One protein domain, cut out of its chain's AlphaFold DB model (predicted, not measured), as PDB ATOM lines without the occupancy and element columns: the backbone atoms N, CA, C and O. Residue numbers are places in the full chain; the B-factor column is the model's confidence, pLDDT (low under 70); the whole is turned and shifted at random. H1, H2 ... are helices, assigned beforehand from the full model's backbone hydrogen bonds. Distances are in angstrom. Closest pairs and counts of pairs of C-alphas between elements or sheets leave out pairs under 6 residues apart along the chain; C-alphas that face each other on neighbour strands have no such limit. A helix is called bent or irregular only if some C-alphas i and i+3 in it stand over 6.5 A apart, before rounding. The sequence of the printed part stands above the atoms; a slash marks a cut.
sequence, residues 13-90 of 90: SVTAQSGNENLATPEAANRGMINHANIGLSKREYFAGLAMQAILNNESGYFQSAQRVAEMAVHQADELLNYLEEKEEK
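Overview. This is residues 13 to 90 of the 90 residues of an uncharacterized protein of Chryseobacterium sp. SCN 40-13 (UniProt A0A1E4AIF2). The long helix H3 and the helix H2 cross steeply and pack on each other at one end of the domain, while a loose coil of residues 13 to 25 with the short helix H1 lies at the other end, joined to the pair by the long link of residues 30 to 42. The far end of H3 sticks out from the pair: residues 82 to 90, of which 82 to 88 belong to H3, stand free. The printed part has 78 residues with three named helices, in the order H1, H2, H3, and no named strand; the class is all helix. The whole is extended, with a radius of gyration of the C-alphas of 18.4 A, and its outline is flat, spanning 54 by 38 by 16 A.

Arrangement. Begin with H3, residues 66 to 88, the longest helix by residues, and then look for H2, residues 43 to 56. The two touch, with 29 pairs of C-alphas within 8 A. Their closest C-alphas are those of Ala 48 and Ala 73, 4.8 A apart. Their lines stand at a steep tilt of 49 degrees, and they run opposite ways, with centres 8.7 A apart. Now go to H1, residues 26 to 29, which is apart from both H2 and H3. In H2 and H3 every O i to N i+4 pair is within hydrogen-bond range. H1 is too short for such a pair, and its one O i to N i+3 pair is not within range.

Along the chain. Find C-alpha 66 at (273.290, 278.997, 269.511); from there H3 runs 33.3 A over its 23 residues to C-alpha 88 at (266.160, 301.787, 292.715). H2 has 14 residues and runs 20.0 A from C-alpha 43 at (265.277, 287.173, 287.265) to C-alpha 56. H1, four residues from Pro 26 to Ala 29, measures 5.3 A. No helix is bent.

Size, cuts and confidence. Look at Gly 19 and Ser 60 for the two C-alphas farthest apart, 54.7 A. Without the residues that stand free, the body has 69 residues and spans 54 by 22 by 16 A. The printed part has no cut and ends at Lys 90, the chain's last residue. The link from H1 to H2 is long, with 13 residues, and the link from H2 to H3 is short, with 9 residues. The mean pLDDT of the printed part is 74.1; in the B-factor column you will find values under 70 at residues 13 to 39, 61 to 62 and 88 to 90. The mean is 51 for H1, 93 for H2 and 92 for H3.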
ATOM      1  N   SER A  13     256.347 279.688 297.340       45.59
ATOM      2  CA  SER A  13     256.760 279.518 298.725       45.59
ATOM      3  C   SER A  13     256.014 278.296 299.241       45.59
ATOM      4  O   SER A  13     254.860 278.387 299.665       45.59
ATOM      5  N   VAL A  14     256.628 277.131 299.159       48.53
ATOM      6  CA  VAL A  14     256.037 275.962 299.795       48.53
ATOM      7  C   VAL A  14     256.134 276.177 301.336       48.53
ATOM      8  O   VAL A  14     256.828 277.084 301.777       48.53
ATOM      9  N   THR A  15     255.458 275.386 302.177       44.47
ATOM     10  CA  THR A  15     255.387 275.404 303.665       44.47
ATOM     11  C   THR A  15     255.680 274.016 304.431       44.47
ATOM     12  O   THR A  15     254.822 273.155 304.354       44.47
ATOM     13  N   ALA A  16     256.815 273.674 305.091       51.47
ATOM     14  CA  ALA A  16     257.347 272.433 305.716       51.47
ATOM     15  C   ALA A  16     257.266 272.685 307.191       51.47
ATOM     16  O   ALA A  16     258.161 273.276 307.803       51.47
ATOM     17  N   GLN A  17     256.196 272.186 307.763       44.84
ATOM     18  CA  GLN A  17     256.162 271.977 309.181       44.84
ATOM     19  C   GLN A  17     256.810 270.621 309.468       44.84
ATOM     20  O   GLN A  17     256.316 269.582 309.053       44.84
ATOM     21  N   SER A  18     257.949 270.689 310.161       47.72
ATOM     22  CA  SER A  18     258.454 269.698 311.115       47.72
ATOM     23  C   SER A  18     258.404 268.217 310.700       47.72
ATOM     24  O   SER A  18     257.401 267.538 310.905       47.72
ATOM     25  N   GLY A  19     259.567 267.676 310.316       44.69
ATOM     26  CA  GLY A  19     259.945 266.320 310.738       44.69
ATOM     27  C   GLY A  19     260.311 265.300 309.663       44.69
ATOM     28  O   GLY A  19     260.598 264.167 310.030       44.69
ATOM     29  N   ASN A  20     260.332 265.643 308.373       48.12
ATOM     30  CA  ASN A  20     260.794 264.697 307.354       48.12
ATOM     31  C   ASN A  20     261.760 265.364 306.374       48.12
ATOM     32  O   ASN A  20     261.382 266.179 305.537       48.12
ATOM     33  N   GLU A  21     263.027 265.005 306.518       48.69
ATOM     34  CA  GLU A  21     264.196 265.540 305.815       48.69
ATOM     35  C   GLU A  21     264.275 265.163 304.319       48.69
ATOM     36  O   GLU A  21     265.201 265.571 303.627       48.69
ATOM     37  N   ASN A  22     263.270 264.458 303.783       49.81
ATOM     38  CA  ASN A  22     263.266 263.910 302.421       49.81
ATOM     39  C   ASN A  22     262.041 264.297 301.582       49.81
ATOM     40  O   ASN A  22     261.388 263.423 301.022       49.81
ATOM     41  N   LEU A  23     261.689 265.577 301.462       48.47
ATOM     42  CA  LEU A  23     260.617 265.979 300.539       48.47
ATOM     43  C   LEU A  23     260.843 267.410 300.021       48.47
ATOM     44  O   LEU A  23     259.944 268.230 300.003       48.47
ATOM     45  N   ALA A  24     262.054 267.723 299.556       51.12
ATOM     46  CA  ALA A  24     262.293 268.860 298.659       51.12
ATOM     47  C   ALA A  24     262.211 268.417 297.186       51.12
ATOM     48  O   ALA A  24     263.054 268.777 296.369       51.12
ATOM     49  N   THR A  25     261.227 267.577 296.848       54.84
ATOM     50  CA  THR A  25     260.919 267.226 295.456       54.84
ATOM     51  C   THR A  25     259.733 268.057 294.959       54.84
ATOM     52  O   THR A  25     258.900 268.491 295.763       54.84
ATOM     53  N   PRO A  26     259.591 268.272 293.643       52.00
ATOM     54  CA  PRO A  26     258.400 268.912 293.084       52.00
ATOM     55  C   PRO A  26     257.089 268.222 293.514       52.00
ATOM     56  O   PRO A  26     256.080 268.895 293.718       52.00
ATOM     57  N   GLU A  27     257.089 266.899 293.743       50.00
ATOM     58  CA  GLU A  27     255.900 266.188 294.246       50.00
ATOM     59  C   GLU A  27     255.579 266.466 295.721       50.00
ATOM     60  O   GLU A  27     254.428 266.343 296.148       50.00
ATOM     61  N   ALA A  28     256.578 266.814 296.524       50.22
ATOM     62  CA  ALA A  28     256.410 267.169 297.925       50.22
ATOM     63  C   ALA A  28     255.833 268.571 298.124       50.22
ATOM     64  O   ALA A  28     255.003 268.800 299.007       50.22
ATOM     65  N   ALA A  29     256.241 269.491 297.248       52.56
ATOM     66  CA  ALA A  29     255.670 270.822 297.150       52.56
ATOM     67  C   ALA A  29     254.157 270.772 296.907       52.56
ATOM     68  O   ALA A  29     253.396 271.508 297.532       52.56
ATOM     69  N   ASN A  30     253.729 269.822 296.074       49.28
ATOM     70  CA  ASN A  30     252.335 269.604 295.699       49.28
ATOM     71  C   ASN A  30     251.466 269.018 296.836       49.28
ATOM     72  O   ASN A  30     250.242 269.075 296.768       49.28
ATOM     73  N   ARG A  31     252.079 268.462 297.895       47.47
ATOM     74  CA  ARG A  31     251.388 267.856 299.055       47.47
ATOM     75  C   ARG A  31     251.300 268.761 300.293       47.47
ATOM     76  O   ARG A  31     250.791 268.318 301.317       47.47
ATOM     77  N   GLY A  32     251.752 270.017 300.206       44.50
ATOM     78  CA  GLY A  32     251.598 271.011 301.279       44.50
ATOM     79  C   GLY A  32     252.629 270.922 302.414       44.50
ATOM     80  O   GLY A  32     252.275 271.197 303.555       44.50
ATOM     81  N   MET A  33     253.883 270.534 302.117       49.00
ATOM     82  CA  MET A  33     254.914 270.216 303.126       49.00
ATOM     83  C   MET A  33     256.299 270.940 303.014       49.00
ATOM     84  O   MET A  33     257.243 270.361 303.531       49.00
ATOM     85  N   ILE A  34     256.542 272.128 302.399       51.53
ATOM     86  CA  ILE A  34     257.928 272.757 302.318       51.53
ATOM     87  C   ILE A  34     258.214 274.277 302.583       51.53
ATOM     88  O   ILE A  34     258.340 275.001 301.632       51.53
ATOM     89  N   ASN A  35     258.678 274.730 303.768       50.03
ATOM     90  CA  ASN A  35     258.650 276.054 304.468       50.03
ATOM     91  C   ASN A  35     258.858 277.348 303.678       50.03
ATOM     92  O   ASN A  35     258.503 278.379 304.192       50.03
ATOM     93  N   HIS A  36     259.573 277.294 302.549       49.16
ATOM     94  CA  HIS A  36     259.829 278.356 301.562       49.16
ATOM     95  C   HIS A  36     260.864 277.814 300.548       49.16
ATOM     96  O   HIS A  36     261.995 278.294 300.478       49.16
ATOM     97  N   ALA A  37     260.545 276.765 299.786       53.00
ATOM     98  CA  ALA A  37     261.394 276.392 298.647       53.00
ATOM     99  C   ALA A  37     261.118 277.356 297.484       53.00
ATOM    100  O   ALA A  37     260.031 277.310 296.928       53.00
ATOM    101  N   ASN A  38     262.062 278.224 297.100       54.81
ATOM    102  CA  ASN A  38     261.895 279.059 295.904       54.81
ATOM    103  C   ASN A  38     262.034 278.187 294.646       54.81
ATOM    104  O   ASN A  38     263.124 278.018 294.111       54.81
ATOM    105  N   ILE A  39     260.922 277.611 294.196       59.88
ATOM    106  CA  ILE A  39     260.825 276.845 292.952       59.88
ATOM    107  C   ILE A  39     260.504 277.829 291.814       59.88
ATOM    108  O   ILE A  39     259.398 278.373 291.777       59.88
ATOM    109  N   GLY A  40     261.453 278.091 290.906       70.62
ATOM    110  CA  GLY A  40     261.239 278.976 289.751       70.62
ATOM    111  C   GLY A  40     262.525 279.484 289.088       70.62
ATOM    112  O   GLY A  40     263.622 279.150 289.524       70.62
ATOM    113  N   LEU A  41     262.372 280.293 288.033       82.00
ATOM    114  CA  LEU A  41     263.485 280.965 287.350       82.00
ATOM    115  C   LEU A  41     264.007 282.147 288.182       82.00
ATOM    116  O   LEU A  41     263.232 282.905 288.781       82.00
ATOM    117  N   SER A  42     265.321 282.352 288.162       88.88
ATOM    118  CA  SER A  42     265.931 283.618 288.566       88.88
ATOM    119  C   SER A  42     265.493 284.751 287.631       88.88
ATOM    120  O   SER A  42     265.095 284.527 286.482       88.88
ATOM    121  N   LYS A  43     265.574 286.000 288.102       89.38
ATOM    122  CA  LYS A  43     265.277 287.173 287.265       89.38
ATOM    123  C   LYS A  43     266.160 287.190 286.018       89.38
ATOM    124  O   LYS A  43     265.658 287.461 284.931       89.38
ATOM    125  N   ARG A  44     267.447 286.854 286.162       92.75
ATOM    126  CA  ARG A  44     268.391 286.770 285.043       92.75
ATOM    127  C   ARG A  44     267.951 285.738 284.010       92.75
ATOM    128  O   ARG A  44     267.878 286.073 282.835       92.75
ATOM    129  N   GLU A  45     267.612 284.521 284.434       90.81
ATOM    130  CA  GLU A  45     267.151 283.461 283.524       90.81
ATOM    131  C   GLU A  45     265.855 283.843 282.809       90.81
ATOM    132  O   GLU A  45     265.724 283.629 281.606       90.81
ATOM    133  N   TYR A  46     264.915 284.453 283.531       92.12
ATOM    134  CA  TYR A  46     263.664 284.913 282.947       92.12
ATOM    135  C   TYR A  46     263.893 285.970 281.858       92.12
ATOM    136  O   TYR A  46     263.416 285.817 280.731       92.12
ATOM    137  N   PHE A  47     264.650 287.029 282.162       93.81
ATOM    138  CA  PHE A  47     264.915 288.094 281.194       93.81
ATOM    139  C   PHE A  47     265.806 287.626 280.043       93.81
ATOM    140  O   PHE A  47     265.563 288.014 278.901       93.81
ATOM    141  N   ALA A  48     266.771 286.741 280.303       95.31
ATOM    142  CA  ALA A  48     267.567 286.121 279.250       95.31
ATOM    143  C   ALA A  48     266.683 285.274 278.322       95.31
ATOM    144  O   ALA A  48     266.824 285.354 277.106       95.31
ATOM    145  N   GLY A  49     265.714 284.527 278.859       93.56
ATOM    146  CA  GLY A  49     264.737 283.788 278.056       93.56
ATOM    147  C   GLY A  49     263.920 284.697 277.130       93.56
ATOM    148  O   GLY A  49     263.783 284.404 275.941       93.56
ATOM    149  N   LEU A  50     263.439 285.836 277.637       94.44
ATOM    150  CA  LEU A  50     262.718 286.828 276.829       94.44
ATOM    151  C   LEU A  50     263.606 287.455 275.744       94.44
ATOM    152  O   LEU A  50     263.189 287.574 274.591       94.44
ATOM    153  N   ALA A  51     264.843 287.823 276.088       94.62
ATOM    154  CA  ALA A  51     265.800 288.370 275.132       94.62
ATOM    155  C   ALA A  51     266.135 287.351 274.032       94.62
ATOM    156  O   ALA A  51     266.163 287.695 272.852       94.62
ATOM    157  N   MET A  52     266.312 286.081 274.399       94.50
ATOM    158  CA  MET A  52     266.558 284.988 273.462       94.50
ATOM    159  C   MET A  52     265.394 284.801 272.482       94.50
ATOM    160  O   MET A  52     265.632 284.686 271.281       94.50
ATOM    161  N   GLN A  53     264.145 284.824 272.963       92.69
ATOM    162  CA  GLN A  53     262.959 284.753 272.100       92.69
ATOM    163  C   GLN A  53     262.927 285.902 271.087       92.69
ATOM    164  O   GLN A  53     262.667 285.681 269.906       92.69
ATOM    165  N   ALA A  54     263.236 287.123 271.527       91.56
ATOM    166  CA  ALA A  54     263.292 288.281 270.641       91.56
ATOM    167  C   ALA A  54     264.412 288.163 269.589       91.56
ATOM    168  O   ALA A  54     264.186 288.482 268.423       91.56
ATOM    169  N   ILE A  55     265.598 287.675 269.978       90.25
ATOM    170  CA  ILE A  55     266.732 287.474 269.062       90.25
ATOM    171  C   ILE A  55     266.391 286.422 268.004       90.25
ATOM    172  O   ILE A  55     266.601 286.665 266.821       90.25
ATOM    173  N   LEU A  56     265.838 285.276 268.408       89.56
ATOM    174  CA  LEU A  56     265.512 284.177 267.490       89.56
ATOM    175  C   LEU A  56     264.375 284.516 266.520       89.56
ATOM    176  O   LEU A  56     264.364 284.015 265.400       89.56
ATOM    177  N   ASN A  57     263.443 285.382 266.927       88.06
ATOM    178  CA  ASN A  57     262.360 285.855 266.063       88.06
ATOM    179  C   ASN A  57     262.819 286.898 265.027       88.06
ATOM    180  O   ASN A  57     262.042 287.262 264.146       88.06
ATOM    181  N   ASN A  58     264.055 287.399 265.119       84.00
ATOM    182  CA  ASN A  58     264.632 288.296 264.126       84.00
ATOM    183  C   ASN A  58     265.288 287.478 262.999       84.00
ATOM    184  O   ASN A  58     266.073 286.570 263.270       84.00
ATOM    185  N   GLU A  59     265.033 287.829 261.733       71.00
ATOM    186  CA  GLU A  59     265.605 287.144 260.558       71.00
ATOM    187  C   GLU A  59     267.144 287.060 260.598       71.00
ATOM    188  O   GLU A  59     267.732 286.073 260.159       71.00
ATOM    189  N   SER A  60     267.808 288.059 261.188       70.38
ATOM    190  CA  SER A  60     269.266 288.071 261.382       70.38
ATOM    191  C   SER A  60     269.755 287.180 262.534       70.38
ATOM    192  O   SER A  60     270.925 286.791 262.562       70.38
ATOM    193  N   GLY A  61     268.875 286.844 263.480       61.53
ATOM    194  CA  GLY A  61     269.171 285.991 264.629       61.53
ATOM    195  C   GLY A  61     269.148 284.500 264.301       61.53
ATOM    196  O   GLY A  61     269.878 283.737 264.926       61.53
ATOM    197  N   TYR A  62     268.391 284.088 263.279       62.78
ATOM    198  CA  TYR A  62     268.288 282.683 262.858       62.78
ATOM    199  C   TYR A  62     269.622 282.092 262.364       62.78
ATOM    200  O   TYR A  62     269.882 280.905 262.536       62.78
ATOM    201  N   PHE A  63     270.492 282.922 261.778       72.81
ATOM    202  CA  PHE A  63     271.796 282.501 261.248       72.81
ATOM    203  C   PHE A  63     272.943 282.593 262.267       72.81
ATOM    204  O   PHE A  63     274.092 282.292 261.938       72.81
ATOM    205  N   GLN A  64     272.662 283.028 263.498       81.62
ATOM    206  CA  GLN A  64     273.654 283.106 264.569       81.62
ATOM    207  C   GLN A  64     273.868 281.717 265.186       81.62
ATOM    208  O   GLN A  64     272.953 280.895 265.249       81.62
ATOM    209  N   SER A  65     275.070 281.446 265.699       90.25
ATOM    210  CA  SER A  65     275.290 280.220 266.470       90.25
ATOM    211  C   SER A  65     274.485 280.258 267.774       90.25
ATOM    212  O   SER A  65     274.313 281.317 268.382       90.25
ATOM    213  N   ALA A  66     274.033 279.095 268.251       90.44
ATOM    214  CA  ALA A  66     273.290 278.997 269.511       90.44
ATOM    215  C   ALA A  66     274.061 279.616 270.694       90.44
ATOM    216  O   ALA A  66     273.476 280.307 271.526       90.44
ATOM    217  N   GLN A  67     275.386 279.431 270.723       93.56
ATOM    218  CA  GLN A  67     276.260 280.059 271.713       93.56
ATOM    219  C   GLN A  67     276.172 281.588 271.653       93.56
ATOM    220  O   GLN A  67     276.008 282.236 272.683       93.56
ATOM    221  N   ARG A  68     276.230 282.169 270.450       92.50
ATOM    222  CA  ARG A  68     276.188 283.620 270.269       92.50
ATOM    223  C   ARG A  68     274.844 284.210 270.690       92.50
ATOM    224  O   ARG A  68     274.814 285.248 271.345       92.50
ATOM    225  N   VAL A  69     273.745 283.528 270.366       93.38
ATOM    226  CA  VAL A  69     272.397 283.914 270.812       93.38
ATOM    227  C   VAL A  69     272.300 283.887 272.340       93.38
ATOM    228  O   VAL A  69     271.781 284.833 272.930       93.38
ATOM    229  N   ALA A  70     272.828 282.843 272.986       94.12
ATOM    230  CA  ALA A  70     272.831 282.732 274.443       94.12
ATOM    231  C   ALA A  70     273.655 283.846 275.111       94.12
ATOM    232  O   ALA A  70     273.167 284.490 276.036       94.12
ATOM    233  N   GLU A  71     274.861 284.125 274.607       95.69
ATOM    234  CA  GLU A  71     275.710 285.219 275.097       95.69
ATOM    235  C   GLU A  71     275.007 286.577 274.984       95.69
ATOM    236  O   GLU A  71     274.985 287.350 275.942       95.69
ATOM    237  N   MET A  72     274.384 286.857 273.836       94.88
ATOM    238  CA  MET A  72     273.637 288.097 273.621       94.88
ATOM    239  C   MET A  72     272.439 288.209 274.564       94.88
ATOM    240  O   MET A  72     272.226 289.263 275.156       94.88
ATOM    241  N   ALA A  73     271.670 287.136 274.723       96.06
ATOM    242  CA  ALA A  73     270.501 287.119 275.590       96.06
ATOM    243  C   ALA A  73     270.865 287.386 277.059       96.06
ATOM    244  O   ALA A  73     270.227 288.210 277.715       96.06
ATOM    245  N   VAL A  74     271.922 286.735 277.554       96.12
ATOM    246  CA  VAL A  74     272.440 286.944 278.912       96.12
ATOM    247  C   VAL A  74     272.949 288.373 279.089       96.12
ATOM    248  O   VAL A  74     272.591 289.022 280.066       96.12
ATOM    249  N   HIS A  75     273.710 288.894 278.123       96.38
ATOM    250  CA  HIS A  75     274.200 290.272 278.164       96.38
ATOM    251  C   HIS A  75     273.053 291.291 278.254       96.38
ATOM    252  O   HIS A  75     273.110 292.217 279.055       96.38
ATOM    253  N   GLN A  76     271.993 291.129 277.455       96.00
ATOM    254  CA  GLN A  76     270.837 292.034 277.504       96.00
ATOM    255  C   GLN A  76     270.099 291.963 278.849       96.00
ATOM    256  O   GLN A  76     269.661 292.991 279.365       96.00
ATOM    257  N   ALA A  77     269.978 290.768 279.432       95.50
ATOM    258  CA  ALA A  77     269.388 290.598 280.756       95.50
ATOM    259  C   ALA A  77     270.214 291.299 281.845       95.50
ATOM    260  O   ALA A  77     269.642 291.979 282.697       95.50
ATOM    261  N   ASP A  78     271.541 291.164 281.794       95.38
ATOM    262  CA  ASP A  78     272.456 291.780 282.758       95.38
ATOM    263  C   ASP A  78     272.401 293.314 282.682       95.38
ATOM    264  O   ASP A  78     272.244 293.970 283.712       95.38
ATOM    265  N   GLU A  79     272.440 293.890 281.477       95.62
ATOM    266  CA  GLU A  79     272.335 295.344 281.275       95.62
ATOM    267  C   GLU A  79     271.009 295.909 281.803       95.62
ATOM    268  O   GLU A  79     270.991 296.922 282.508       95.62
ATOM    269  N   LEU A  80     269.890 295.232 281.520       93.94
ATOM    270  CA  LEU A  80     268.576 295.646 282.013       93.94
ATOM    271  C   LEU A  80     268.514 295.621 283.543       93.94
ATOM    272  O   LEU A  80     268.033 296.566 284.166       93.94
ATOM    273  N   LEU A  81     268.972 294.532 284.154       93.00
ATOM    274  CA  LEU A  81     268.931 294.372 285.602       93.00
ATOM    275  C   LEU A  81     269.852 295.371 286.312       93.00
ATOM    276  O   LEU A  81     269.443 295.930 287.328       93.00
ATOM    277  N   ASN A  82     271.038 295.648 285.763       93.62
ATOM    278  CA  ASN A  82     271.932 296.687 286.280       93.62
ATOM    279  C   ASN A  82     271.271 298.073 286.212       93.62
ATOM    280  O   ASN A  82     271.243 298.783 287.215       93.62
ATOM    281  N   TYR A  83     270.659 298.432 285.077       92.56
ATOM    282  CA  TYR A  83     269.944 299.706 284.930       92.56
ATOM    283  C   TYR A  83     268.811 299.870 285.956       92.56
ATOM    284  O   TYR A  83     268.602 300.956 286.504       92.56
ATOM    285  N   LEU A  84     268.062 298.797 286.225       88.81
ATOM    286  CA  LEU A  84     266.983 298.817 287.210       88.81
ATOM    287  C   LEU A  84     267.513 298.926 288.646       88.81
ATOM    288  O   LEU A  84     266.944 299.684 289.428       88.81
ATOM    289  N   GLU A  85     268.609 298.238 288.980       88.62
ATOM    290  CA  GLU A  85     269.281 298.368 290.283       88.62
ATOM    291  C   GLU A  85     269.741 299.813 290.535       88.62
ATOM    292  O   GLU A  85     269.449 300.379 291.586       88.62
ATOM    293  N   GLU A  86     270.385 300.448 289.553       87.31
ATOM    294  CA  GLU A  86     270.830 301.846 289.662       87.31
ATOM    295  C   GLU A  86     269.671 302.839 289.824       87.31
ATOM    296  O   GLU A  86     269.830 303.905 290.422       87.31
ATOM    297  N   LYS A  87     268.502 302.516 289.263       78.81
ATOM    298  CA  LYS A  87     267.302 303.348 289.374       78.81
ATOM    299  C   LYS A  87     266.608 303.196 290.730       78.81
ATOM    300  O   LYS A  87     265.986 304.153 291.173       78.81
ATOM    301  N   GLU A  88     266.700 302.031 291.368       66.38
ATOM    302  CA  GLU A  88     266.160 301.787 292.715       66.38
ATOM    303  C   GLU A  88     267.015 302.422 293.829       66.38
ATOM    304  O   GLU A  88     266.500 302.680 294.914       66.38
ATOM    305  N   GLU A  89     268.301 302.696 293.577       61.75
ATOM    306  CA  GLU A  89     269.215 303.342 294.538       61.75
ATOM    307  C   GLU A  89     269.137 304.897 294.536       61.75
ATOM    308  O   GLU A  89     269.875 305.540 295.285       61.75
ATOM    309  N   LYS A  90     268.249 305.514 293.735       51.38
ATOM    310  CA  LYS A  90     268.017 306.976 293.656       51.38
ATOM    311  C   LYS A  90     266.680 307.396 294.259       51.38
ATOM    312  O   LYS A  90     266.664 308.469 294.903       51.38
TER     313      LYS A  90